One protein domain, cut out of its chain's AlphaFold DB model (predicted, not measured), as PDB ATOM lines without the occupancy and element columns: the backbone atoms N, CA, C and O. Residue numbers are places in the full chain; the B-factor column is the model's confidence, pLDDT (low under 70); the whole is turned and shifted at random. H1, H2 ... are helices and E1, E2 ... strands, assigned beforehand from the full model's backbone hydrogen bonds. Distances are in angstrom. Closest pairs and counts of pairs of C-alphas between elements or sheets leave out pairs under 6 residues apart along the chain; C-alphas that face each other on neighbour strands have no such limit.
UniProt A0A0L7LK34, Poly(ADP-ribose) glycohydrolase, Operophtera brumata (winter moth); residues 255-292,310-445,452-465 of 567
ATOM      1  N   SER A 255      71.710 119.112  16.863       93.88
ATOM      2  CA  SER A 255      72.572 119.471  15.741       93.88
ATOM      3  C   SER A 255      73.720 120.324  16.272       93.88
ATOM      4  O   SER A 255      73.594 121.545  16.346       93.88
ATOM      5  N   TRP A 256      74.822 119.682  16.673       95.12
ATOM      6  CA  TRP A 256      75.963 120.355  17.306       95.12
ATOM      7  C   TRP A 256      76.459 121.593  16.548       95.12
ATOM      8  O   TRP A 256      76.496 122.642  17.181       95.12
ATOM      9  N   PRO A 257      76.709 121.561  15.217       93.62
ATOM     10  CA  PRO A 257      77.169 122.744  14.478       93.62
ATOM     11  C   PRO A 257      76.201 123.933  14.505       93.62
ATOM     12  O   PRO A 257      76.613 125.066  14.301       93.62
ATOM     13  N   HIS A 258      74.908 123.679  14.719       94.75
ATOM     14  CA  HIS A 258      73.855 124.694  14.652       94.75
ATOM     15  C   HIS A 258      73.366 125.114  16.043       94.75
ATOM     16  O   HIS A 258      72.374 125.833  16.157       94.75
ATOM     17  N   SER A 259      74.015 124.644  17.112       95.06
ATOM     18  CA  SER A 259      73.612 125.007  18.464       95.06
ATOM     19  C   SER A 259      73.939 126.470  18.757       95.06
ATOM     20  O   SER A 259      75.092 126.900  18.702       95.06
ATOM     21  N   THR A 260      72.913 127.230  19.123       94.62
ATOM     22  CA  THR A 260      73.023 128.623  19.573       94.62
ATOM     23  C   THR A 260      73.176 128.738  21.090       94.62
ATOM     24  O   THR A 260      73.229 129.844  21.624       94.62
ATOM     25  N   VAL A 261      73.242 127.608  21.803       93.12
ATOM     26  CA  VAL A 261      73.388 127.586  23.260       93.12
ATOM     27  C   VAL A 261      74.748 128.155  23.638       93.12
ATOM     28  O   VAL A 261      75.767 127.690  23.135       93.12
ATOM     29  N   GLN A 262      74.764 129.134  24.540       93.12
ATOM     30  CA  GLN A 262      75.995 129.695  25.091       93.12
ATOM     31  C   GLN A 262      76.721 128.642  25.934       93.12
ATOM     32  O   GLN A 262      76.140 128.099  26.878       93.12
ATOM     33  N   LEU A 263      77.971 128.338  25.580       92.06
ATOM     34  CA  LEU A 263      78.725 127.214  26.138       92.06
ATOM     35  C   LEU A 263      79.035 127.444  27.626       92.06
ATOM     36  O   LEU A 263      78.765 126.575  28.452       92.06
ATOM     37  N   ALA A 264      79.497 128.643  27.977       90.62
ATOM     38  CA  ALA A 264      79.811 129.042  29.347       90.62
ATOM     39  C   ALA A 264      78.716 129.953  29.932       90.62
ATOM     40  O   ALA A 264      78.927 131.134  30.196       90.62
ATOM     41  N   SER A 265      77.500 129.411  30.063       86.62
ATOM     42  CA  SER A 265      76.319 130.156  30.545       86.62
ATOM     43  C   SER A 265      75.678 129.599  31.816       86.62
ATOM     44  O   SER A 265      74.723 130.186  32.329       86.62
ATOM     45  N   LEU A 266      76.176 128.470  32.316       90.81
ATOM     46  CA  LEU A 266      75.625 127.755  33.463       90.81
ATOM     47  C   LEU A 266      76.658 127.682  34.588       90.81
ATOM     48  O   LEU A 266      77.847 127.629  34.291       90.81
ATOM     49  N   PRO A 267      76.226 127.616  35.859       91.88
ATOM     50  CA  PRO A 267      77.151 127.540  36.979       91.88
ATOM     51  C   PRO A 267      78.168 126.393  36.833       91.88
ATOM     52  O   PRO A 267      77.808 125.264  36.479       91.88
ATOM     53  N   LEU A 268      79.435 126.711  37.111       94.19
ATOM     54  CA  LEU A 268      80.574 125.797  37.083       94.19
ATOM     55  C   LEU A 268      81.284 125.821  38.442       94.19
ATOM     56  O   LEU A 268      81.599 126.896  38.950       94.19
ATOM     57  N   LEU A 269      81.544 124.640  38.999       95.00
ATOM     58  CA  LEU A 269      82.419 124.400  40.150       95.00
ATOM     59  C   LEU A 269      83.543 123.493  39.668       95.00
ATOM     60  O   LEU A 269      83.270 122.507  38.985       95.00
ATOM     61  N   VAL A 270      84.780 123.800  40.046       95.81
ATOM     62  CA  VAL A 270      85.928 122.928  39.802       95.81
ATOM     63  C   VAL A 270      86.673 122.701  41.114       95.81
ATOM     64  O   VAL A 270      87.124 123.658  41.751       95.81
ATOM     65  N   ASP A 271      86.755 121.441  41.538       94.50
ATOM     66  CA  ASP A 271      87.233 121.038  42.864       94.50
ATOM     67  C   ASP A 271      88.314 119.944  42.745       94.50
ATOM     68  O   ASP A 271      88.042 118.863  42.223       94.50
ATOM     69  N   PRO A 272      89.557 120.204  43.179       92.94
ATOM     70  CA  PRO A 272      90.616 119.204  43.131       92.94
ATOM     71  C   PRO A 272      90.624 118.262  44.340       92.94
ATOM     72  O   PRO A 272      91.234 117.203  44.255       92.94
ATOM     73  N   GLU A 273      89.992 118.604  45.460       89.94
ATOM     74  CA  GLU A 273      90.192 117.868  46.717       89.94
ATOM     75  C   GLU A 273      89.099 116.834  46.975       89.94
ATOM     76  O   GLU A 273      89.403 115.714  47.384       89.94
ATOM     77  N   ASN A 274      87.845 117.227  46.752       90.12
ATOM     78  CA  ASN A 274      86.687 116.367  46.977       90.12
ATOM     79  C   ASN A 274      86.483 115.403  45.801       90.12
ATOM     80  O   ASN A 274      87.086 115.549  44.729       90.12
ATOM     81  N   THR A 275      85.613 114.421  45.988       88.81
ATOM     82  CA  THR A 275      85.291 113.421  44.969       88.81
ATOM     83  C   THR A 275      83.850 113.558  44.471       88.81
ATOM     84  O   THR A 275      83.069 114.391  44.934       88.81
ATOM     85  N   ILE A 276      83.494 112.775  43.450       89.75
ATOM     86  CA  ILE A 276      82.162 112.835  42.830       89.75
ATOM     87  C   ILE A 276      81.088 112.366  43.822       89.75
ATOM     88  O   ILE A 276      79.979 112.903  43.827       89.75
ATOM     89  N   GLU A 277      81.411 111.385  44.662       84.88
ATOM     90  CA  GLU A 277      80.528 110.843  45.692       84.88
ATOM     91  C   GLU A 277      80.223 111.843  46.818       84.88
ATOM     92  O   GLU A 277      79.135 111.767  47.383       84.88
ATOM     93  N   ASP A 278      81.087 112.841  47.049       85.19
ATOM     94  CA  ASP A 278      80.845 113.942  47.999       85.19
ATOM     95  C   ASP A 278      79.818 114.973  47.477       85.19
ATOM     96  O   ASP A 278      79.406 115.897  48.187       85.19
ATOM     97  N   ALA A 279      79.406 114.865  46.209       86.06
ATOM     98  CA  ALA A 279      78.511 115.809  45.547       86.06
ATOM     99  C   ALA A 279      77.027 115.499  45.815       86.06
ATOM    100  O   ALA A 279      76.255 115.212  44.887       86.06
ATOM    101  N   ASP A 280      76.625 115.548  47.085       82.81
ATOM    102  CA  ASP A 280      75.260 115.249  47.529       82.81
ATOM    103  C   ASP A 280      74.211 115.981  46.687       82.81
ATOM    104  O   ASP A 280      74.309 117.185  46.463       82.81
ATOM    105  N   GLY A 281      73.181 115.271  46.218       80.69
ATOM    106  CA  GLY A 281      72.059 115.853  45.468       80.69
ATOM    107  C   GLY A 281      72.353 116.252  44.012       80.69
ATOM    108  O   GLY A 281      71.461 116.792  43.346       80.69
ATOM    109  N   LEU A 282      73.559 115.988  43.499       88.25
ATOM    110  CA  LEU A 282      73.879 116.090  42.072       88.25
ATOM    111  C   LEU A 282      73.746 114.735  41.365       88.25
ATOM    112  O   LEU A 282      73.621 113.682  41.990       88.25
ATOM    113  N   ILE A 283      73.738 114.754  40.029       89.94
ATOM    114  CA  ILE A 283      73.870 113.522  39.240       89.94
ATOM    115  C   ILE A 283      75.346 113.138  39.199       89.94
ATOM    116  O   ILE A 283      76.132 113.853  38.584       89.94
ATOM    117  N   GLN A 284      75.701 112.009  39.799       92.44
ATOM    118  CA  GLN A 284      77.070 111.508  39.894       92.44
ATOM    119  C   GLN A 284      77.410 110.646  38.671       92.44
ATOM    120  O   GLN A 284      76.688 109.701  38.357       92.44
ATOM    121  N   VAL A 285      78.481 110.973  37.945       89.31
ATOM    122  CA  VAL A 285      78.926 110.228  36.743       89.31
ATOM    123  C   VAL A 285      79.791 109.005  37.093       89.31
ATOM    124  O   VAL A 285      80.081 108.183  36.224       89.31
ATOM    125  N   ASP A 286      80.156 108.848  38.366       75.06
ATOM    126  CA  ASP A 286      80.978 107.744  38.869       75.06
ATOM    127  C   ASP A 286      80.257 106.908  39.942       75.06
ATOM    128  O   ASP A 286      79.335 107.378  40.609       75.06
ATOM    129  N   PHE A 287      80.670 105.646  40.078       62.25
ATOM    130  CA  PHE A 287      80.136 104.656  41.011       62.25
ATOM    131  C   PHE A 287      81.096 104.442  42.191       62.25
ATOM    132  O   PHE A 287      81.810 103.439  42.241       62.25
ATOM    133  N   ALA A 288      81.064 105.336  43.172       59.41
ATOM    134  CA  ALA A 288      81.794 105.196  44.429       59.41
ATOM    135  C   ALA A 288      80.821 105.369  45.603       59.41
ATOM    136  O   ALA A 288      79.966 106.245  45.565       59.41
ATOM    137  N   ASN A 289      80.863 104.472  46.596       57.97
ATOM    138  CA  ASN A 289      79.939 104.553  47.743       57.97
ATOM    139  C   ASN A 289      80.416 103.840  49.026       57.97
ATOM    140  O   ASN A 289      79.656 103.731  49.983       57.97
ATOM    141  N   ASN A 290      81.654 103.329  49.055       59.88
ATOM    142  CA  ASN A 290      82.277 102.794  50.274       59.88
ATOM    143  C   ASN A 290      83.383 103.744  50.727       59.88
ATOM    144  O   ASN A 290      83.924 104.477  49.901       59.88
ATOM    145  N   LYS A 291      83.792 103.680  52.002       75.19
ATOM    146  CA  LYS A 291      85.076 104.271  52.381       75.19
ATOM    147  C   LYS A 291      86.184 103.407  51.785       75.19
ATOM    148  O   LYS A 291      86.278 102.203  52.041       75.19
ATOM    149  N   TYR A 292      86.994 104.021  50.940       82.12
ATOM    150  CA  TYR A 292      88.184 103.406  50.381       82.12
ATOM    151  C   TYR A 292      89.307 104.432  50.308       82.12
ATOM    152  O   TYR A 292      89.104 105.638  50.449       82.12
ATOM    153  N   PRO A 310      69.340 111.095  52.795       82.00
ATOM    154  CA  PRO A 310      67.905 111.030  53.023       82.00
ATOM    155  C   PRO A 310      67.193 110.161  51.987       82.00
ATOM    156  O   PRO A 310      67.628 110.029  50.844       82.00
ATOM    157  N   PHE A 311      66.039 109.619  52.358       80.56
ATOM    158  CA  PHE A 311      65.161 108.950  51.407       80.56
ATOM    159  C   PHE A 311      64.251 109.957  50.681       80.56
ATOM    160  O   PHE A 311      63.944 111.049  51.174       80.56
ATOM    161  N   ASP A 312      63.832 109.613  49.468       80.56
ATOM    162  CA  ASP A 312      62.708 110.260  48.799       80.56
ATOM    163  C   ASP A 312      61.366 109.631  49.214       80.56
ATOM    164  O   ASP A 312      61.314 108.660  49.969       80.56
ATOM    165  N   SER A 313      60.262 110.177  48.705       80.44
ATOM    166  CA  SER A 313      58.892 109.690  48.959       80.44
ATOM    167  C   SER A 313      58.658 108.232  48.536       80.44
ATOM    168  O   SER A 313      57.722 107.590  49.005       80.44
ATOM    169  N   SER A 314      59.500 107.698  47.645       81.69
ATOM    170  CA  SER A 314      59.472 106.308  47.179       81.69
ATOM    171  C   SER A 314      60.496 105.432  47.898       81.69
ATOM    172  O   SER A 314      60.743 104.310  47.458       81.69
ATOM    173  N   LEU A 315      61.101 105.930  48.982       81.44
ATOM    174  CA  LEU A 315      62.098 105.237  49.798       81.44
ATOM    175  C   LEU A 315      63.361 104.850  49.029       81.44
ATOM    176  O   LEU A 315      64.051 103.882  49.364       81.44
ATOM    177  N   ARG A 316      63.683 105.611  47.984       84.62
ATOM    178  CA  ARG A 316      64.993 105.550  47.338       84.62
ATOM    179  C   ARG A 316      65.913 106.502  48.068       84.62
ATOM    180  O   ARG A 316      65.490 107.601  48.425       84.62
ATOM    181  N   ARG A 317      67.166 106.106  48.282       83.31
ATOM    182  CA  ARG A 317      68.161 107.073  48.743       83.31
ATOM    183  C   ARG A 317      68.259 108.193  47.732       83.31
ATOM    184  O   ARG A 317      68.143 107.963  46.524       83.31
ATOM    185  N   ARG A 318      68.471 109.394  48.245       82.94
ATOM    186  CA  ARG A 318      68.636 110.598  47.463       82.94
ATOM    187  C   ARG A 318      69.998 110.652  46.735       82.94
ATOM    188  O   ARG A 318      70.721 111.634  46.830       82.94
ATOM    189  N   VAL A 319      70.273 109.631  45.925       85.44
ATOM    190  CA  VAL A 319      71.463 109.496  45.083       85.44
ATOM    191  C   VAL A 319      71.031 109.145  43.662       85.44
ATOM    192  O   VAL A 319      70.221 108.239  43.447       85.44
ATOM    193  N   ALA A 320      71.579 109.853  42.677       87.50
ATOM    194  CA  ALA A 320      71.388 109.546  41.267       87.50
ATOM    195  C   ALA A 320      72.744 109.325  40.605       87.50
ATOM    196  O   ALA A 320      73.506 110.271  40.430       87.50
ATOM    197  N   VAL A 321      73.004 108.086  40.188       90.88
ATOM    198  CA  VAL A 321      74.245 107.726  39.497       90.88
ATOM    199  C   VAL A 321      73.986 107.482  38.012       90.88
ATOM    200  O   VAL A 321      72.995 106.847  37.631       90.88
ATOM    201  N   LEU A 322      74.876 107.990  37.167       92.69
ATOM    202  CA  LEU A 322      74.782 107.978  35.717       92.69
ATOM    203  C   LEU A 322      75.963 107.220  35.100       92.69
ATOM    204  O   LEU A 322      77.074 107.723  35.030       92.69
ATOM    205  N   ALA A 323      75.684 106.042  34.538       92.00
ATOM    206  CA  ALA A 323      76.652 105.312  33.720       92.00
ATOM    207  C   ALA A 323      76.723 105.884  32.297       92.00
ATOM    208  O   ALA A 323      75.761 105.759  31.528       92.00
ATOM    209  N   ILE A 324      77.885 106.409  31.912       92.88
ATOM    210  CA  ILE A 324      78.244 106.715  30.522       92.88
ATOM    211  C   ILE A 324      79.645 106.182  30.210       92.88
ATOM    212  O   ILE A 324      80.588 106.360  30.973       92.88
ATOM    213  N   ASP A 325      79.796 105.504  29.078       90.19
ATOM    214  CA  ASP A 325      81.063 104.916  28.642       90.19
ATOM    215  C   ASP A 325      81.817 105.860  27.699       90.19
ATOM    216  O   ASP A 325      81.243 106.287  26.700       90.19
ATOM    217  N   ALA A 326      83.087 106.163  27.984       91.81
ATOM    218  CA  ALA A 326      83.987 106.893  27.082       91.81
ATOM    219  C   ALA A 326      84.635 105.951  26.047       91.81
ATOM    220  O   ALA A 326      84.636 104.728  26.228       91.81
ATOM    221  N   LEU A 327      85.188 106.498  24.961       89.06
ATOM    222  CA  LEU A 327      86.002 105.719  24.024       89.06
ATOM    223  C   LEU A 327      87.417 105.497  24.582       89.06
ATOM    224  O   LEU A 327      87.994 106.428  25.142       89.06
ATOM    225  N   PRO A 328      88.009 104.303  24.399       86.19
ATOM    226  CA  PRO A 328      89.429 104.102  24.636       86.19
ATOM    227  C   PRO A 328      90.258 104.598  23.442       86.19
ATOM    228  O   PRO A 328      89.942 104.296  22.288       86.19
ATOM    229  N   TYR A 329      91.359 105.289  23.723       81.62
ATOM    230  CA  TYR A 329      92.302 105.797  22.731       81.62
ATOM    231  C   TYR A 329      93.665 105.129  22.914       81.62
ATOM    232  O   TYR A 329      94.284 105.225  23.967       81.62
ATOM    233  N   SER A 330      94.163 104.460  21.870       79.94
ATOM    234  CA  SER A 330      95.556 103.990  21.834       79.94
ATOM    235  C   SER A 330      96.527 105.072  21.351       79.94
ATOM    236  O   SER A 330      97.733 104.943  21.524       79.94
ATOM    237  N   ASN A 331      96.001 106.115  20.704       82.12
ATOM    238  CA  ASN A 331      96.719 107.317  20.309       82.12
ATOM    239  C   ASN A 331      95.842 108.515  20.672       82.12
ATOM    240  O   ASN A 331      94.759 108.672  20.098       82.12
ATOM    241  N   VAL A 332      96.320 109.336  21.608       80.38
ATOM    242  CA  VAL A 332      95.584 110.492  22.128       80.38
ATOM    243  C   VAL A 332      95.164 111.441  21.007       80.38
ATOM    244  O   VAL A 332      94.035 111.889  21.004       80.38
ATOM    245  N   GLN A 333      95.968 111.615  19.951       82.69
ATOM    246  CA  GLN A 333      95.650 112.514  18.828       82.69
ATOM    247  C   GLN A 333      94.340 112.168  18.103       82.69
ATOM    248  O   GLN A 333      93.733 113.013  17.448       82.69
ATOM    249  N   HIS A 334      93.874 110.919  18.200       85.88
ATOM    250  CA  HIS A 334      92.605 110.526  17.594       85.88
ATOM    251  C   HIS A 334      91.401 111.174  18.276       85.88
ATOM    252  O   HIS A 334      90.369 111.326  17.626       85.88
ATOM    253  N   GLU A 335      91.505 111.574  19.543       87.06
ATOM    254  CA  GLU A 335      90.379 112.155  20.275       87.06
ATOM    255  C   GLU A 335      89.862 113.464  19.663       87.06
ATOM    256  O   GLU A 335      88.674 113.751  19.783       87.06
ATOM    257  N   TYR A 336      90.715 114.184  18.926       87.06
ATOM    258  CA  TYR A 336      90.387 115.433  18.230       87.06
ATOM    259  C   TYR A 336      89.636 115.228  16.908       87.06
ATOM    260  O   TYR A 336      89.187 116.188  16.280       87.06
ATOM    261  N   ARG A 337      89.471 113.980  16.452       87.88
ATOM    262  CA  ARG A 337      88.694 113.697  15.243       87.88
ATOM    263  C   ARG A 337      87.221 114.017  15.480       87.88
ATOM    264  O   ARG A 337      86.624 113.571  16.463       87.88
ATOM    265  N   ARG A 338      86.612 114.755  14.547       88.81
ATOM    266  CA  ARG A 338      85.245 115.287  14.678       88.81
ATOM    267  C   ARG A 338      84.214 114.200  14.981       88.81
ATOM    268  O   ARG A 338      83.333 114.415  15.811       88.81
ATOM    269  N   GLU A 339      84.314 113.034  14.356       91.25
ATOM    270  CA  GLU A 339      83.418 111.900  14.592       91.25
ATOM    271  C   GLU A 339      83.528 111.342  16.021       91.25
ATOM    272  O   GLU A 339      82.517 110.960  16.615       91.25
ATOM    273  N   LEU A 340      84.727 111.361  16.614       92.19
ATOM    274  CA  LEU A 340      84.946 110.886  17.981       92.19
ATOM    275  C   LEU A 340      84.502 111.939  19.000       92.19
ATOM    276  O   LEU A 340      83.812 111.584  19.954       92.19
ATOM    277  N   ILE A 341      84.762 113.227  18.745       92.81
ATOM    278  CA  ILE A 341      84.184 114.333  19.530       92.81
ATOM    279  C   ILE A 341      82.655 114.238  19.519       92.81
ATOM    280  O   ILE A 341      82.035 114.259  20.581       92.81
ATOM    281  N   THR A 342      82.046 114.054  18.337       95.12
ATOM    282  CA  THR A 342      80.588 113.891  18.168       95.12
ATOM    283  C   THR A 342      80.054 112.740  19.007       95.12
ATOM    284  O   THR A 342      79.015 112.870  19.660       95.12
ATOM    285  N   ARG A 343      80.752 111.600  18.999       95.88
ATOM    286  CA  ARG A 343      80.376 110.428  19.787       95.88
ATOM    287  C   ARG A 343      80.381 110.752  21.278       95.88
ATOM    288  O   ARG A 343      79.393 110.454  21.951       95.88
ATOM    289  N   GLU A 344      81.451 111.360  21.783       96.00
ATOM    290  CA  GLU A 344      81.621 111.639  23.214       96.00
ATOM    291  C   GLU A 344      80.639 112.703  23.719       96.00
ATOM    292  O   GLU A 344      79.938 112.466  24.705       96.00
ATOM    293  N   ILE A 345      80.495 113.826  23.005       96.44
ATOM    294  CA  ILE A 345      79.544 114.887  23.379       96.44
ATOM    295  C   ILE A 345      78.098 114.380  23.334       96.44
ATOM    296  O   ILE A 345      77.305 114.661  24.233       96.44
ATOM    297  N   THR A 346      77.757 113.548  22.342       97.19
ATOM    298  CA  THR A 346      76.421 112.947  22.235       97.19
ATOM    299  C   THR A 346      76.175 111.941  23.355       97.19
ATOM    300  O   THR A 346      75.082 111.925  23.923       97.19
ATOM    301  N   LYS A 347      77.171 111.125  23.723       97.06
ATOM    302  CA  LYS A 347      77.076 110.186  24.848       97.06
ATOM    303  C   LYS A 347      76.841 110.917  26.170       97.06
ATOM    304  O   LYS A 347      75.888 110.574  26.875       97.06
ATOM    305  N   ALA A 348      77.656 111.930  26.461       97.25
ATOM    306  CA  ALA A 348      77.513 112.765  27.649       97.25
ATOM    307  C   ALA A 348      76.132 113.440  27.680       97.25
ATOM    308  O   ALA A 348      75.386 113.291  28.646       97.25
ATOM    309  N   TRP A 349      75.714 114.069  26.575       97.06
ATOM    310  CA  TRP A 349      74.412 114.734  26.487       97.06
ATOM    311  C   TRP A 349      73.228 113.776  26.657       97.06
ATOM    312  O   TRP A 349      72.251 114.133  27.318       97.06
ATOM    313  N   ILE A 350      73.286 112.550  26.119       95.69
ATOM    314  CA  ILE A 350      72.238 111.535  26.337       95.69
ATOM    315  C   ILE A 350      72.079 111.227  27.830       95.69
ATOM    316  O   ILE A 350      70.952 111.026  28.288       95.69
ATOM    317  N   GLY A 351      73.172 111.193  28.589       94.31
ATOM    318  CA  GLY A 351      73.122 111.039  30.040       94.31
ATOM    319  C   GLY A 351      72.590 112.293  30.736       94.31
ATOM    320  O   GLY A 351      71.589 112.234  31.451       94.31
ATOM    321  N   PHE A 352      73.207 113.444  30.468       94.69
ATOM    322  CA  PHE A 352      72.949 114.696  31.185       94.69
ATOM    323  C   PHE A 352      71.559 115.272  30.901       94.69
ATOM    324  O   PHE A 352      70.919 115.817  31.790       94.69
ATOM    325  N   SER A 353      71.004 115.100  29.703       92.25
ATOM    326  CA  SER A 353      69.661 115.607  29.371       92.25
ATOM    327  C   SER A 353      68.512 114.778  29.968       92.25
ATOM    328  O   SER A 353      67.363 114.890  29.531       92.25
ATOM    329  N   TYR A 354      68.787 113.833  30.876       88.00
ATOM    330  CA  TYR A 354      67.740 112.957  31.404       88.00
ATOM    331  C   TYR A 354      66.784 113.752  32.284       88.00
ATOM    332  O   TYR A 354      67.214 114.467  33.183       88.00
ATOM    333  N   GLY A 355      65.485 113.646  32.006       81.44
ATOM    334  CA  GLY A 355      64.451 114.383  32.732       81.44
ATOM    335  C   GLY A 355      64.493 115.900  32.541       81.44
ATOM    336  O   GLY A 355      63.765 116.588  33.248       81.44
ATOM    337  N   THR A 356      65.319 116.423  31.626       84.88
ATOM    338  CA  THR A 356      65.336 117.854  31.319       84.88
ATOM    339  C   THR A 356      64.300 118.197  30.255       84.88
ATOM    340  O   THR A 356      64.046 117.410  29.341       84.88
ATOM    341  N   ASP A 357      63.695 119.371  30.391       79.75
ATOM    342  CA  ASP A 357      62.819 119.980  29.403       79.75
ATOM    343  C   ASP A 357      63.630 120.999  28.584       79.75
ATOM    344  O   ASP A 357      64.087 122.012  29.133       79.75
ATOM    345  N   PRO A 358      63.834 120.752  27.276       70.75
ATOM    346  CA  PRO A 358      64.520 121.683  26.391       70.75
ATOM    347  C   PRO A 358      63.851 123.059  26.306       70.75
ATOM    348  O   PRO A 358      64.549 124.030  26.013       70.75
ATOM    349  N   GLU A 359      62.552 123.176  26.577       73.19
ATOM    350  CA  GLU A 359      61.809 124.441  26.507       73.19
ATOM    351  C   GLU A 359      61.847 125.225  27.827       73.19
ATOM    352  O   GLU A 359      61.588 126.428  27.840       73.19
ATOM    353  N   SER A 360      62.277 124.593  28.925       70.75
ATOM    354  CA  SER A 360      62.380 125.250  30.230       70.75
ATOM    355  C   SER A 360      63.324 126.452  30.192       70.75
ATOM    356  O   SER A 360      64.491 126.343  29.803       70.75
ATOM    357  N   ILE A 361      62.830 127.604  30.643       64.62
ATOM    358  CA  ILE A 361      63.588 128.864  30.704       64.62
ATOM    359  C   ILE A 361      64.406 128.949  32.006       64.62
ATOM    360  O   ILE A 361      65.435 129.621  32.049       64.62
ATOM    361  N   SER A 362      63.984 128.250  33.065       63.72
ATOM    362  CA  SER A 362      64.647 128.251  34.372       63.72
ATOM    363  C   SER A 362      65.504 127.005  34.606       63.72
ATOM    364  O   SER A 362      65.252 125.922  34.066       63.72
ATOM    365  N   LEU A 363      66.532 127.176  35.444       67.06
ATOM    366  CA  LEU A 363      67.397 126.103  35.917       67.06
ATOM    367  C   LEU A 363      66.615 125.259  36.935       67.06
ATOM    368  O   LEU A 363      66.530 125.600  38.115       67.06
ATOM    369  N   ASN A 364      65.984 124.195  36.444       68.62
ATOM    370  CA  ASN A 364      65.056 123.365  37.220       68.62
ATOM    371  C   ASN A 364      65.657 122.024  37.649       68.62
ATOM    372  O   ASN A 364      65.006 121.244  38.337       68.62
ATOM    373  N   TYR A 365      66.887 121.738  37.233       77.19
ATOM    374  CA  TYR A 365      67.495 120.423  37.371       77.19
ATOM    375  C   TYR A 365      68.767 120.506  38.213       77.19
ATOM    376  O   TYR A 365      69.448 121.534  38.167       77.19
ATOM    377  N   PRO A 366      69.107 119.450  38.974       85.94
ATOM    378  CA  PRO A 366      70.386 119.407  39.671       85.94
ATOM    379  C   PRO A 366      71.540 119.422  38.661       85.94
ATOM    380  O   PRO A 366      71.405 118.941  37.527       85.94
ATOM    381  N   GLY A 367      72.680 119.951  39.082       90.62
ATOM    382  CA  GLY A 367      73.934 119.837  38.351       90.62
ATOM    383  C   GLY A 367      74.398 118.392  38.160       90.62
ATOM    384  O   GLY A 367      73.842 117.436  38.712       90.62
ATOM    385  N   VAL A 368      75.428 118.253  37.335       94.62
ATOM    386  CA  VAL A 368      76.150 117.004  37.096       94.62
ATOM    387  C   VAL A 368      77.484 117.075  37.829       94.62
ATOM    388  O   VAL A 368      78.273 117.978  37.561       94.62
ATOM    389  N   ALA A 369      77.727 116.126  38.727       95.50
ATOM    390  CA  ALA A 369      79.015 115.877  39.357       95.50
ATOM    391  C   ALA A 369      79.808 114.879  38.505       95.50
ATOM    392  O   ALA A 369      79.396 113.731  38.320       95.50
ATOM    393  N   THR A 370      80.918 115.336  37.938       96.81
ATOM    394  CA  THR A 370      81.754 114.565  37.012       96.81
ATOM    395  C   THR A 370      83.234 114.895  37.199       96.81
ATOM    396  O   THR A 370      83.584 115.687  38.061       96.81
ATOM    397  N   GLY A 371      84.117 114.319  36.391       95.12
ATOM    398  CA  GLY A 371      85.545 114.614  36.419       95.12
ATOM    399  C   GLY A 371      86.231 114.185  35.129       95.12
ATOM    400  O   GLY A 371      85.670 114.328  34.036       95.12
ATOM    401  N   ASN A 372      87.424 113.608  35.273       94.00
ATOM    402  CA  ASN A 372      88.308 113.154  34.192       94.00
ATOM    403  C   ASN A 372      87.783 111.884  33.471       94.00
ATOM    404  O   ASN A 372      88.449 110.845  33.392       94.00
ATOM    405  N   TRP A 373      86.550 111.954  32.957       94.62
ATOM    406  CA  TRP A 373      85.822 110.862  32.311       94.62
ATOM    407  C   TRP A 373      86.562 110.334  31.072       94.62
ATOM    408  O   TRP A 373      86.687 111.012  30.054       94.62
ATOM    409  N   GLY A 374      87.028 109.083  31.151       89.31
ATOM    410  CA  GLY A 374      87.769 108.425  30.070       89.31
ATOM    411  C   GLY A 374      89.257 108.786  29.989       89.31
ATOM    412  O   GLY A 374      89.914 108.380  29.032       89.31
ATOM    413  N   CYS A 375      89.808 109.504  30.970       90.31
ATOM    414  CA  CYS A 375      91.186 110.003  30.900       90.31
ATOM    415  C   CYS A 375      92.234 109.092  31.558       90.31
ATOM    416  O   CYS A 375      93.416 109.204  31.267       90.31
ATOM    417  N   GLY A 376      91.813 108.170  32.431       85.56
ATOM    418  CA  GLY A 376      92.703 107.191  33.064       85.56
ATOM    419  C   GLY A 376      93.030 106.019  32.133       85.56
ATOM    420  O   GLY A 376      93.688 106.167  31.110       85.56
ATOM    421  N   ALA A 377      92.509 104.829  32.444       78.69
ATOM    422  CA  ALA A 377      92.763 103.606  31.670       78.69
ATOM    423  C   ALA A 377      92.370 103.683  30.176       78.69
ATOM    424  O   ALA A 377      92.758 102.815  29.395       78.69
ATOM    425  N   PHE A 378      91.563 104.674  29.782       83.50
ATOM    426  CA  PHE A 378      91.093 104.872  28.408       83.50
ATOM    427  C   PHE A 378      91.909 105.918  27.629       83.50
ATOM    428  O   PHE A 378      91.710 106.032  26.422       83.50
ATOM    429  N   GLY A 379      92.851 106.621  28.270       83.81
ATOM    430  CA  GLY A 379      93.869 107.430  27.591       83.81
ATOM    431  C   GLY A 379      93.388 108.717  26.909       83.81
ATOM    432  O   GLY A 379      94.099 109.223  26.046       83.81
ATOM    433  N   GLY A 380      92.197 109.229  27.235       88.25
ATOM    434  CA  GLY A 380      91.751 110.553  26.776       88.25
ATOM    435  C   GLY A 380      92.385 111.706  27.568       88.25
ATOM    436  O   GLY A 380      92.862 111.509  28.685       88.25
ATOM    437  N   SER A 381      92.340 112.927  27.037       89.38
ATOM    438  CA  SER A 381      92.820 114.116  27.755       89.38
ATOM    439  C   SER A 381      91.737 114.719  28.667       89.38
ATOM    440  O   SER A 381      90.597 114.917  28.222       89.38
ATOM    441  N   PRO A 382      92.045 115.037  29.943       90.94
ATOM    442  CA  PRO A 382      91.153 115.812  30.816       90.94
ATOM    443  C   PRO A 382      90.706 117.136  30.188       90.94
ATOM    444  O   PRO A 382      89.557 117.548  30.331       90.94
ATOM    445  N   GLN A 383      91.598 117.749  29.415       86.88
ATOM    446  CA  GLN A 383      91.399 118.986  28.672       86.88
ATOM    447  C   GLN A 383      90.200 118.918  27.745       86.88
ATOM    448  O   GLN A 383      89.188 119.587  27.970       86.88
ATOM    449  N   LEU A 384      90.276 118.055  26.732       89.75
ATOM    450  CA  LEU A 384      89.196 117.916  25.773       89.75
ATOM    451  C   LEU A 384      87.935 117.374  26.451       89.75
ATOM    452  O   LEU A 384      86.824 117.820  26.153       89.75
ATOM    453  N   LYS A 385      88.084 116.418  27.376       93.56
ATOM    454  CA  LYS A 385      86.943 115.786  28.045       93.56
ATOM    455  C   LYS A 385      86.176 116.750  28.945       93.56
ATOM    456  O   LYS A 385      84.950 116.640  29.003       93.56
ATOM    457  N   SER A 386      86.832 117.713  29.588       94.56
ATOM    458  CA  SER A 386      86.149 118.761  30.353       94.56
ATOM    459  C   SER A 386      85.248 119.623  29.458       94.56
ATOM    460  O   SER A 386      84.090 119.865  29.797       94.56
ATOM    461  N   LEU A 387      85.708 119.979  28.255       93.50
ATOM    462  CA  LEU A 387      84.952 120.788  27.292       93.50
ATOM    463  C   LEU A 387      83.827 120.027  26.613       93.50
ATOM    464  O   LEU A 387      82.725 120.554  26.452       93.50
ATOM    465  N   VAL A 388      84.078 118.770  26.250       95.38
ATOM    466  CA  VAL A 388      83.045 117.856  25.757       95.38
ATOM    467  C   VAL A 388      81.894 117.766  26.760       95.38
ATOM    468  O   VAL A 388      80.726 117.863  26.377       95.38
ATOM    469  N   GLN A 389      82.215 117.634  28.046       97.44
ATOM    470  CA  GLN A 389      81.215 117.591  29.109       97.44
ATOM    471  C   GLN A 389      80.544 118.953  29.327       97.44
ATOM    472  O   GLN A 389      79.322 118.997  29.455       97.44
ATOM    473  N   MET A 390      81.290 120.060  29.263       96.38
ATOM    474  CA  MET A 390      80.751 121.419  29.379       96.38
ATOM    475  C   MET A 390      79.734 121.730  28.273       96.38
ATOM    476  O   MET A 390      78.631 122.191  28.565       96.38
ATOM    477  N   MET A 391      80.042 121.395  27.014       96.75
ATOM    478  CA  MET A 391      79.102 121.545  25.897       96.75
ATOM    479  C   MET A 391      77.848 120.681  26.081       96.75
ATOM    480  O   MET A 391      76.732 121.138  25.819       96.75
ATOM    481  N   ALA A 392      78.010 119.440  26.551       97.06
ATOM    482  CA  ALA A 392      76.886 118.552  26.834       97.06
ATOM    483  C   ALA A 392      75.995 119.090  27.970       97.06
ATOM    484  O   ALA A 392      74.769 119.070  27.836       97.06
ATOM    485  N   CYS A 393      76.591 119.605  29.050       95.75
ATOM    486  CA  CYS A 393      75.906 120.235  30.182       95.75
ATOM    487  C   CYS A 393      75.153 121.503  29.761       95.75
ATOM    488  O   CYS A 393      73.955 121.618  30.038       95.75
ATOM    489  N   ALA A 394      75.808 122.394  29.009       94.19
ATOM    490  CA  ALA A 394      75.196 123.595  28.446       94.19
ATOM    491  C   ALA A 394      73.965 123.237  27.600       94.19
ATOM    492  O   ALA A 394      72.858 123.718  27.848       94.19
ATOM    493  N   GLN A 395      74.127 122.301  26.662       94.38
ATOM    494  CA  GLN A 395      73.046 121.840  25.792       94.38
ATOM    495  C   GLN A 395      71.919 121.120  26.554       94.38
ATOM    496  O   GLN A 395      70.769 121.134  26.109       94.38
ATOM    497  N   ALA A 396      72.234 120.479  27.683       92.69
ATOM    498  CA  ALA A 396      71.273 119.823  28.567       92.69
ATOM    499  C   ALA A 396      70.623 120.772  29.590       92.69
ATOM    500  O   ALA A 396      69.696 120.340  30.277       92.69
ATOM    501  N   LYS A 397      71.077 122.032  29.681       89.94
ATOM    502  CA  LYS A 397      70.669 123.017  30.697       89.94
ATOM    503  C   LYS A 397      70.950 122.553  32.132       89.94
ATOM    504  O   LYS A 397      70.117 122.739  33.021       89.94
ATOM    505  N   ARG A 398      72.112 121.931  32.359       90.62
ATOM    506  CA  ARG A 398      72.564 121.502  33.690       90.62
ATOM    507  C   ARG A 398      73.880 122.166  34.090       90.62
ATOM    508  O   ARG A 398      74.795 122.183  33.271       90.62
ATOM    509  N   PRO A 399      73.992 122.667  35.332       92.94
ATOM    510  CA  PRO A 399      75.277 123.057  35.902       92.94
ATOM    511  C   PRO A 399      76.275 121.897  35.932       92.94
ATOM    512  O   PRO A 399      75.868 120.730  35.938       92.94
ATOM    513  N   MET A 400      77.565 122.216  36.004       95.75
ATOM    514  CA  MET A 400      78.641 121.223  36.069       95.75
ATOM    515  C   MET A 400      79.493 121.433  37.325       95.75
ATOM    516  O   MET A 400      80.020 122.519  37.546       95.75
ATOM    517  N   ALA A 401      79.649 120.380  38.123       95.81
ATOM    518  CA  ALA A 401      80.670 120.270  39.156       95.81
ATOM    519  C   ALA A 401      81.740 119.292  38.653       95.81
ATOM    520  O   ALA A 401      81.436 118.131  38.373       95.81
ATOM    521  N   TYR A 402      82.961 119.783  38.464       96.62
ATOM    522  CA  TYR A 402      84.066 119.047  37.863       96.62
ATOM    523  C   TYR A 402      85.152 118.763  38.902       96.62
ATOM    524  O   TYR A 402      85.782 119.685  39.418       96.62
ATOM    525  N   TYR A 403      85.392 117.490  39.180       95.38
ATOM    526  CA  TYR A 403      86.375 117.028  40.150       95.38
ATOM    527  C   TYR A 403      87.650 116.584  39.433       95.38
ATOM    528  O   TYR A 403      87.618 115.676  38.595       95.38
ATOM    529  N   THR A 404      88.775 117.241  39.722       93.50
ATOM    530  CA  THR A 404      90.029 117.040  38.969       93.50
ATOM    531  C   THR A 404      90.945 115.983  39.575       93.50
ATOM    532  O   THR A 404      91.927 115.605  38.943       93.50
ATOM    533  N   PHE A 405      90.600 115.463  40.758       89.12
ATOM    534  CA  PHE A 405      91.341 114.413  41.458       89.12
ATOM    535  C   PHE A 405      92.788 114.824  41.785       89.12
ATOM    536  O   PHE A 405      93.757 114.228  41.318       89.12
ATOM    537  N   LYS A 406      92.912 115.847  42.633       90.31
ATOM    538  CA  LYS A 406      94.146 116.469  43.149       90.31
ATOM    539  C   LYS A 406      94.961 117.251  42.121       90.31
ATOM    540  O   LYS A 406      96.047 117.730  42.440       90.31
ATOM    541  N   ASP A 407      94.432 117.421  40.914       90.69
ATOM    542  CA  ASP A 407      95.088 118.156  39.842       90.69
ATOM    543  C   ASP A 407      94.665 119.636  39.852       90.69
ATOM    544  O   ASP A 407      93.573 120.009  39.407       90.69
ATOM    545  N   ASN A 408      95.522 120.481  40.427       91.69
ATOM    546  CA  ASN A 408      95.290 121.922  40.515       91.69
ATOM    547  C   ASN A 408      95.506 122.645  39.177       91.69
ATOM    548  O   ASN A 408      94.899 123.695  38.977       91.69
ATOM    549  N   GLU A 409      96.336 122.097  38.286       89.50
ATOM    550  CA  GLU A 409      96.602 122.690  36.972       89.50
ATOM    551  C   GLU A 409      95.344 122.567  36.115       89.50
ATOM    552  O   GLU A 409      94.734 123.578  35.769       89.50
ATOM    553  N   ILE A 410      94.816 121.343  35.971       90.31
ATOM    554  CA  ILE A 410      93.548 121.100  35.267       90.31
ATOM    555  C   ILE A 410      92.402 121.925  35.866       90.31
ATOM    556  O   ILE A 410      91.528 122.390  35.131       90.31
ATOM    557  N   ARG A 411      92.386 122.144  37.190       93.31
ATOM    558  CA  ARG A 411      91.375 123.004  37.827       93.31
ATOM    559  C   ARG A 411      91.419 124.419  37.262       93.31
ATOM    560  O   ARG A 411      90.372 124.971  36.908       93.31
ATOM    561  N   ASP A 412      92.606 125.010  37.238       89.06
ATOM    562  CA  ASP A 412      92.792 126.388  36.796       89.06
ATOM    563  C   ASP A 412      92.572 126.519  35.283       89.06
ATOM    564  O   ASP A 412      91.945 127.488  34.846       89.06
ATOM    565  N   ASP A 413      92.939 125.504  34.499       87.25
ATOM    566  CA  ASP A 413      92.708 125.479  33.054       87.25
ATOM    567  C   ASP A 413      91.227 125.413  32.687       87.25
ATOM    568  O   ASP A 413      90.750 126.203  31.866       87.25
ATOM    569  N   VAL A 414      90.459 124.523  33.327       90.88
ATOM    570  CA  VAL A 414      89.012 124.402  33.083       90.88
ATOM    571  C   VAL A 414      88.299 125.726  33.380       90.88
ATOM    572  O   VAL A 414      87.417 126.143  32.623       90.88
ATOM    573  N   ILE A 415      88.695 126.418  34.453       89.94
ATOM    574  CA  ILE A 415      88.136 127.724  34.829       89.94
ATOM    575  C   ILE A 415      88.575 128.830  33.870       89.94
ATOM    576  O   ILE A 415      87.748 129.653  33.469       89.94
ATOM    577  N   GLY A 416      89.853 128.863  33.491       86.62
ATOM    578  CA  GLY A 416      90.382 129.838  32.539       86.62
ATOM    579  C   GLY A 416      89.666 129.754  31.194       86.62
ATOM    580  O   GLY A 416      89.145 130.757  30.699       86.62
ATOM    581  N   VAL A 417      89.527 128.537  30.664       88.06
ATOM    582  CA  VAL A 417      88.793 128.279  29.421       88.06
ATOM    583  C   VAL A 417      87.313 128.649  29.557       88.06
ATOM    584  O   VAL A 417      86.781 129.333  28.683       88.06
ATOM    585  N   TYR A 418      86.644 128.278  30.655       91.31
ATOM    586  CA  TYR A 418      85.252 128.682  30.898       91.31
ATOM    587  C   TYR A 418      85.083 130.210  30.846       91.31
ATOM    588  O   TYR A 418      84.188 130.721  30.168       91.31
ATOM    589  N   ASN A 419      85.976 130.951  31.509       87.31
ATOM    590  CA  ASN A 419      85.935 132.413  31.551       87.31
ATOM    591  C   ASN A 419      86.185 133.049  30.175       87.31
ATOM    592  O   ASN A 419      85.518 134.028  29.827       87.31
ATOM    593  N   LEU A 420      87.102 132.496  29.375       85.94
ATOM    594  CA  LEU A 420      87.329 132.937  27.994       85.94
ATOM    595  C   LEU A 420      86.086 132.711  27.128       85.94
ATOM    596  O   LEU A 420      85.611 133.639  26.470       85.94
ATOM    597  N   LEU A 421      85.509 131.512  27.174       88.88
ATOM    598  CA  LEU A 421      84.309 131.175  26.406       88.88
ATOM    599  C   LEU A 421      83.121 132.073  26.785       88.88
ATOM    600  O   LEU A 421      82.372 132.498  25.902       88.88
ATOM    601  N   ALA A 422      82.980 132.412  28.072       86.38
ATOM    602  CA  ALA A 422      81.962 133.344  28.553       86.38
ATOM    603  C   ALA A 422      82.214 134.774  28.049       86.38
ATOM    604  O   ALA A 422      81.292 135.438  27.575       86.38
ATOM    605  N   ARG A 423      83.468 135.244  28.101       86.44
ATOM    606  CA  ARG A 423      83.866 136.588  27.654       86.44
ATOM    607  C   ARG A 423      83.574 136.825  26.172       86.44
ATOM    608  O   ARG A 423      83.103 137.903  25.826       86.44
ATOM    609  N   TYR A 424      83.830 135.826  25.328       86.75
ATOM    610  CA  TYR A 424      83.631 135.899  23.875       86.75
ATOM    611  C   TYR A 424      82.258 135.366  23.417       86.75
ATOM    612  O   TYR A 424      82.055 135.136  22.223       86.75
ATOM    613  N   ASN A 425      81.311 135.157  24.348       87.56
ATOM    614  CA  ASN A 425      79.944 134.686  24.075       87.56
ATOM    615  C   ASN A 425      79.905 133.484  23.112       87.56
ATOM    616  O   ASN A 425      79.141 133.459  22.135       87.56
ATOM    617  N   VAL A 426      80.780 132.508  23.357       90.12
ATOM    618  CA  VAL A 426      80.969 131.368  22.464       90.12
ATOM    619  C   VAL A 426      79.813 130.390  22.623       90.12
ATOM    620  O   VAL A 426      79.562 129.852  23.703       90.12
ATOM    621  N   THR A 427      79.125 130.103  21.518       95.44
ATOM    622  CA  THR A 427      78.090 129.070  21.494       95.44
ATOM    623  C   THR A 427      78.690 127.678  21.313       95.44
ATOM    624  O   THR A 427      79.774 127.516  20.749       95.44
ATOM    625  N   VAL A 428      77.948 126.650  21.727       95.44
ATOM    626  CA  VAL A 428      78.290 125.241  21.485       95.44
ATOM    627  C   VAL A 428      78.526 124.991  19.994       95.44
ATOM    628  O   VAL A 428      79.493 124.323  19.644       95.44
ATOM    629  N   GLY A 429      77.695 125.551  19.109       95.12
ATOM    630  CA  GLY A 429      77.855 125.384  17.663       95.12
ATOM    631  C   GLY A 429      79.068 126.097  17.089       95.12
ATOM    632  O   GLY A 429      79.760 125.507  16.260       95.12
ATOM    633  N   LYS A 430      79.381 127.308  17.575       92.44
ATOM    634  CA  LYS A 430      80.597 128.040  17.190       92.44
ATOM    635  C   LYS A 430      81.841 127.240  17.574       92.44
ATOM    636  O   LYS A 430      82.684 126.996  16.722       92.44
ATOM    637  N   TYR A 431      81.908 126.768  18.819       91.38
ATOM    638  CA  TYR A 431      83.042 125.977  19.295       91.38
ATOM    639  C   TYR A 431      83.177 124.651  18.535       91.38
ATOM    640  O   TYR A 431      84.226 124.347  17.977       91.38
ATOM    641  N   TYR A 432      82.084 123.891  18.429       91.88
ATOM    642  CA  TYR A 432      82.058 122.617  17.709       91.88
ATOM    643  C   TYR A 432      82.417 122.760  16.215       91.88
ATOM    644  O   TYR A 432      83.005 121.861  15.601       91.88
ATOM    645  N   GLY A 433      82.025 123.880  15.605       88.31
ATOM    646  CA  GLY A 433      82.232 124.177  14.191       88.31
ATOM    647  C   GLY A 433      83.686 124.444  13.804       88.31
ATOM    648  O   GLY A 433      84.016 124.203  12.642       88.31
ATOM    649  N   SER A 434      84.532 124.853  14.753       85.75
ATOM    650  CA  SER A 434      85.916 125.298  14.536       85.75
ATOM    651  C   SER A 434      86.931 124.245  15.003       85.75
ATOM    652  O   SER A 434      87.197 124.148  16.202       85.75
ATOM    653  N   PRO A 435      87.518 123.439  14.096       77.38
ATOM    654  CA  PRO A 435      88.569 122.480  14.447       77.38
ATOM    655  C   PRO A 435      89.756 123.122  15.174       77.38
ATOM    656  O   PRO A 435      90.319 122.507  16.075       77.38
ATOM    657  N   GLU A 436      90.082 124.367  14.821       76.62
ATOM    658  CA  GLU A 436      91.205 125.134  15.364       76.62
ATOM    659  C   GLU A 436      91.063 125.331  16.878       76.62
ATOM    660  O   GLU A 436      92.037 125.191  17.611       76.62
ATOM    661  N   LEU A 437      89.832 125.550  17.358       79.06
ATOM    662  CA  LEU A 437      89.531 125.729  18.782       79.06
ATOM    663  C   LEU A 437      89.670 124.439  19.599       79.06
ATOM    664  O   LEU A 437      89.873 124.503  20.811       79.06
ATOM    665  N   PHE A 438      89.546 123.271  18.961       76.19
ATOM    666  CA  PHE A 438      89.847 121.997  19.617       76.19
ATOM    667  C   PHE A 438      91.351 121.748  19.661       76.19
ATOM    668  O   PHE A 438      91.861 121.258  20.665       76.19
ATOM    669  N   THR A 439      92.066 122.088  18.588       69.81
ATOM    670  CA  THR A 439      93.518 121.889  18.508       69.81
ATOM    671  C   THR A 439      94.312 122.926  19.296       69.81
ATOM    672  O   THR A 439      95.405 122.602  19.742       69.81
ATOM    673  N   SER A 440      93.763 124.118  19.564       68.12
ATOM    674  CA  SER A 440      94.396 125.146  20.413       68.12
ATOM    675  C   SER A 440      94.567 124.714  21.876       68.12
ATOM    676  O   SER A 440      95.101 125.455  22.689       68.12
ATOM    677  N   LEU A 441      94.053 123.536  22.235       61.00
ATOM    678  CA  LEU A 441      94.183 122.924  23.557       61.00
ATOM    679  C   LEU A 441      95.140 121.730  23.557       61.00
ATOM    680  O   LEU A 441      95.337 121.099  24.596       61.00
ATOM    681  N   THR A 442      95.718 121.397  22.401       57.12
ATOM    682  CA  THR A 442      96.784 120.399  22.330       57.12
ATOM    683  C   THR A 442      98.084 121.019  22.837       57.12
ATOM    684  O   THR A 442      98.422 122.126  22.421       57.12
ATOM    685  N   PRO A 443      98.849 120.332  23.703       51.00
ATOM    686  CA  PRO A 443     100.209 120.754  24.003       51.00
ATOM    687  C   PRO A 443     101.007 120.809  22.695       51.00
ATOM    688  O   PRO A 443     101.078 119.805  21.972       51.00
ATOM    689  N   LEU A 444     101.601 121.961  22.374       47.47
ATOM    690  CA  LEU A 444     102.550 122.064  21.268       47.47
ATOM    691  C   LEU A 444     103.653 121.026  21.490       47.47
ATOM    692  O   LEU A 444     104.267 120.985  22.553       47.47
ATOM    693  N   GLN A 445     103.964 120.221  20.468       45.97
ATOM    694  CA  GLN A 445     104.996 119.173  20.542       45.97
ATOM    695  C   GLN A 445     106.398 119.680  20.951       45.97
ATOM    696  O   GLN A 445     107.268 118.856  21.205       45.97
ATOM    697  N   SER A 452      98.218 127.165  26.261       57.88
ATOM    698  CA  SER A 452      98.190 128.592  25.970       57.88
ATOM    699  C   SER A 452      96.722 129.049  25.839       57.88
ATOM    700  O   SER A 452      96.078 129.031  24.789       57.88
ATOM    701  N   GLN A 453      96.151 129.492  26.966       62.69
ATOM    702  CA  GLN A 453      94.919 130.300  26.967       62.69
ATOM    703  C   GLN A 453      95.029 131.472  25.965       62.69
ATOM    704  O   GLN A 453      94.021 131.911  25.414       62.69
ATOM    705  N   GLY A 454      96.261 131.922  25.694       68.12
ATOM    706  CA  GLY A 454      96.618 132.885  24.655       68.12
ATOM    707  C   GLY A 454      96.267 132.445  23.230       68.12
ATOM    708  O   GLY A 454      95.585 133.210  22.555       68.12
ATOM    709  N   GLU A 455      96.650 131.243  22.778       72.44
ATOM    710  CA  GLU A 455      96.298 130.746  21.430       72.44
ATOM    711  C   GLU A 455      94.787 130.597  21.282       72.44
ATOM    712  O   GLU A 455      94.217 130.988  20.266       72.44
ATOM    713  N   MET A 456      94.106 130.082  22.311       75.81
ATOM    714  CA  MET A 456      92.647 130.000  22.284       75.81
ATOM    715  C   MET A 456      92.016 131.394  22.191       75.81
ATOM    716  O   MET A 456      91.091 131.599  21.407       75.81
ATOM    717  N   GLU A 457      92.497 132.359  22.978       79.88
ATOM    718  CA  GLU A 457      92.018 133.738  22.919       79.88
ATOM    719  C   GLU A 457      92.302 134.386  21.551       79.88
ATOM    720  O   GLU A 457      91.461 135.128  21.047       79.88
ATOM    721  N   GLU A 458      93.442 134.089  20.926       80.19
ATOM    722  CA  GLU A 458      93.782 134.538  19.572       80.19
ATOM    723  C   GLU A 458      92.836 133.937  18.526       80.19
ATOM    724  O   GLU A 458      92.191 134.690  17.793       80.19
ATOM    725  N   CYS A 459      92.621 132.618  18.543       79.81
ATOM    726  CA  CYS A 459      91.629 131.968  17.686       79.81
ATOM    727  C   CYS A 459      90.224 132.556  17.899       79.81
ATOM    728  O   CYS A 459      89.492 132.798  16.941       79.81
ATOM    729  N   LEU A 460      89.819 132.821  19.145       81.56
ATOM    730  CA  LEU A 460      88.510 133.409  19.437       81.56
ATOM    731  C   LEU A 460      88.367 134.827  18.869       81.56
ATOM    732  O   LEU A 460      87.303 135.133  18.319       81.56
ATOM    733  N   LYS A 461      89.422 135.651  18.943       81.31
ATOM    734  CA  LYS A 461      89.469 136.982  18.312       81.31
ATOM    735  C   LYS A 461      89.357 136.879  16.792       81.31
ATOM    736  O   LYS A 461      88.568 137.606  16.194       81.31
ATOM    737  N   GLU A 462      90.079 135.955  16.159       74.69
ATOM    738  CA  GLU A 462      90.010 135.760  14.705       74.69
ATOM    739  C   GLU A 462      88.616 135.322  14.241       74.69
ATOM    740  O   GLU A 462      88.083 135.860  13.266       74.69
ATOM    741  N   VAL A 463      87.986 134.390  14.964       69.19
ATOM    742  CA  VAL A 463      86.633 133.916  14.642       69.19
ATOM    743  C   VAL A 463      85.582 135.016  14.881       69.19
ATOM    744  O   VAL A 463      84.540 135.022  14.228       69.19
ATOM    745  N   GLU A 464      85.819 135.959  15.798       64.12
ATOM    746  CA  GLU A 464      84.947 137.125  16.010       64.12
ATOM    747  C   GLU A 464      85.043 138.145  14.860       64.12
ATOM    748  O   GLU A 464      84.017 138.650  14.411       64.12
ATOM    749  N   VAL A 465      86.242 138.373  14.311       56.09
ATOM    750  CA  VAL A 465      86.472 139.298  13.182       56.09
ATOM    751  C   VAL A 465      85.859 138.795  11.865       56.09
ATOM    752  O   VAL A 465      85.455 139.599  11.028       56.09
TER     753      VAL A 465
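What this domain is: This is residues 255 to 292, 310 to 445 and 452 to 465 of the 567 residues of the protein "Poly(ADP-ribose) glycohydrolase" of Operophtera brumata (winter moth) (UniProt A0A0L7LK34). A small three-stranded sheet has H3 and H4 over one face, with H3 near the middle of the domain and H2 packed on it. H5, H6 and H7 lie beyond H3 and H4 as seen from the sheet, and of the long unnamed stretches residues 312 to 317 stick out. The 188 printed residues, under half of them in named elements, hold seven named helices and three named strands in the order E1 H1 H2 E2 H3 E3 H4 H5 H6 H7. The sheet's order is E1 E3 E2, all parallel, and the class is mostly helix. The whole is compact, with a radius of gyration of the C-alphas of 16.4 A and spans of 55 by 38 by 27 A.

Where its parts are: After residues 255 to 267, with no named element, E1 is residues 268 to 271, from C-alpha 268 at (80.574, 125.797, 37.083). H1 is residues 332 to 336, H2 residues 338 to 352, 20.6 A long, and E2 residues 368 to 371. H3 is residues 382 to 396, 20.4 A, from C-alpha 382 at (91.153, 115.812, 30.816), and E3 is residues 400 to 403. H4, residues 408 to 423, is 22.6 A long. H5 is residues 428 to 433, H6 residues 435 to 439, and H7 residues 453 to 465, 18.5 A, ending at (86.472, 139.298, 13.182).

How they stand to each other: E3 is the inner strand, parallel to E1 at 12 degrees, with N 271 and O 402 2.9 A apart, and to E2 at 32 degrees, with N 401 and O 368 2.8 A apart. H3 is on the sheet at a height of 9.3 A, over E3 and E2, and H4 is on the same face at 9.6 A, over E1. Residues 382 to 387 of H3 touch H4 at a steep tilt of 44 degrees, the same way, closest at the C-alphas of Ser 386 and Val 414, 6.9 A. H2 touches H3 at a steep tilt of 54 degrees, the same way; the closest C-alphas, of Trp 349 and Ala 392, are 4.6 A apart. H5 only just touches H3, with 3 pairs of C-alphas within 8 A, the closest those of Met 391 and Val 428, 5.8 A. H6 touches H7, closest at the C-alphas of Leu 437 and Met 456, 6.3 A. H1 is close to H2 but not clearly touching, the closest C-alphas, of Glu 335 and Ile 341, being 6.6 A apart. In H2, H4, H5, H6 and H7 every O i to N i+4 pair is within hydrogen-bond range; in H3 it is 10 of 11, and in H1 0 of 1, with 1 of 2 O i to N i+3 pairs.

The domain as a whole: The C-alphas farthest apart, of Leu 315 and Val 465, are 55.6 A apart. Residues 293 to 309 and 446 to 451 are not printed, with gaps of 21.8 A and 12.8 A between C-alphas. Of the links printed whole, H2 to E2 is long. Mean pLDDT of the printed part is 85.6, and residues 287 to 290, 361 to 364, 439 to 445, 452 to 454 and 463 to 465 are under 70.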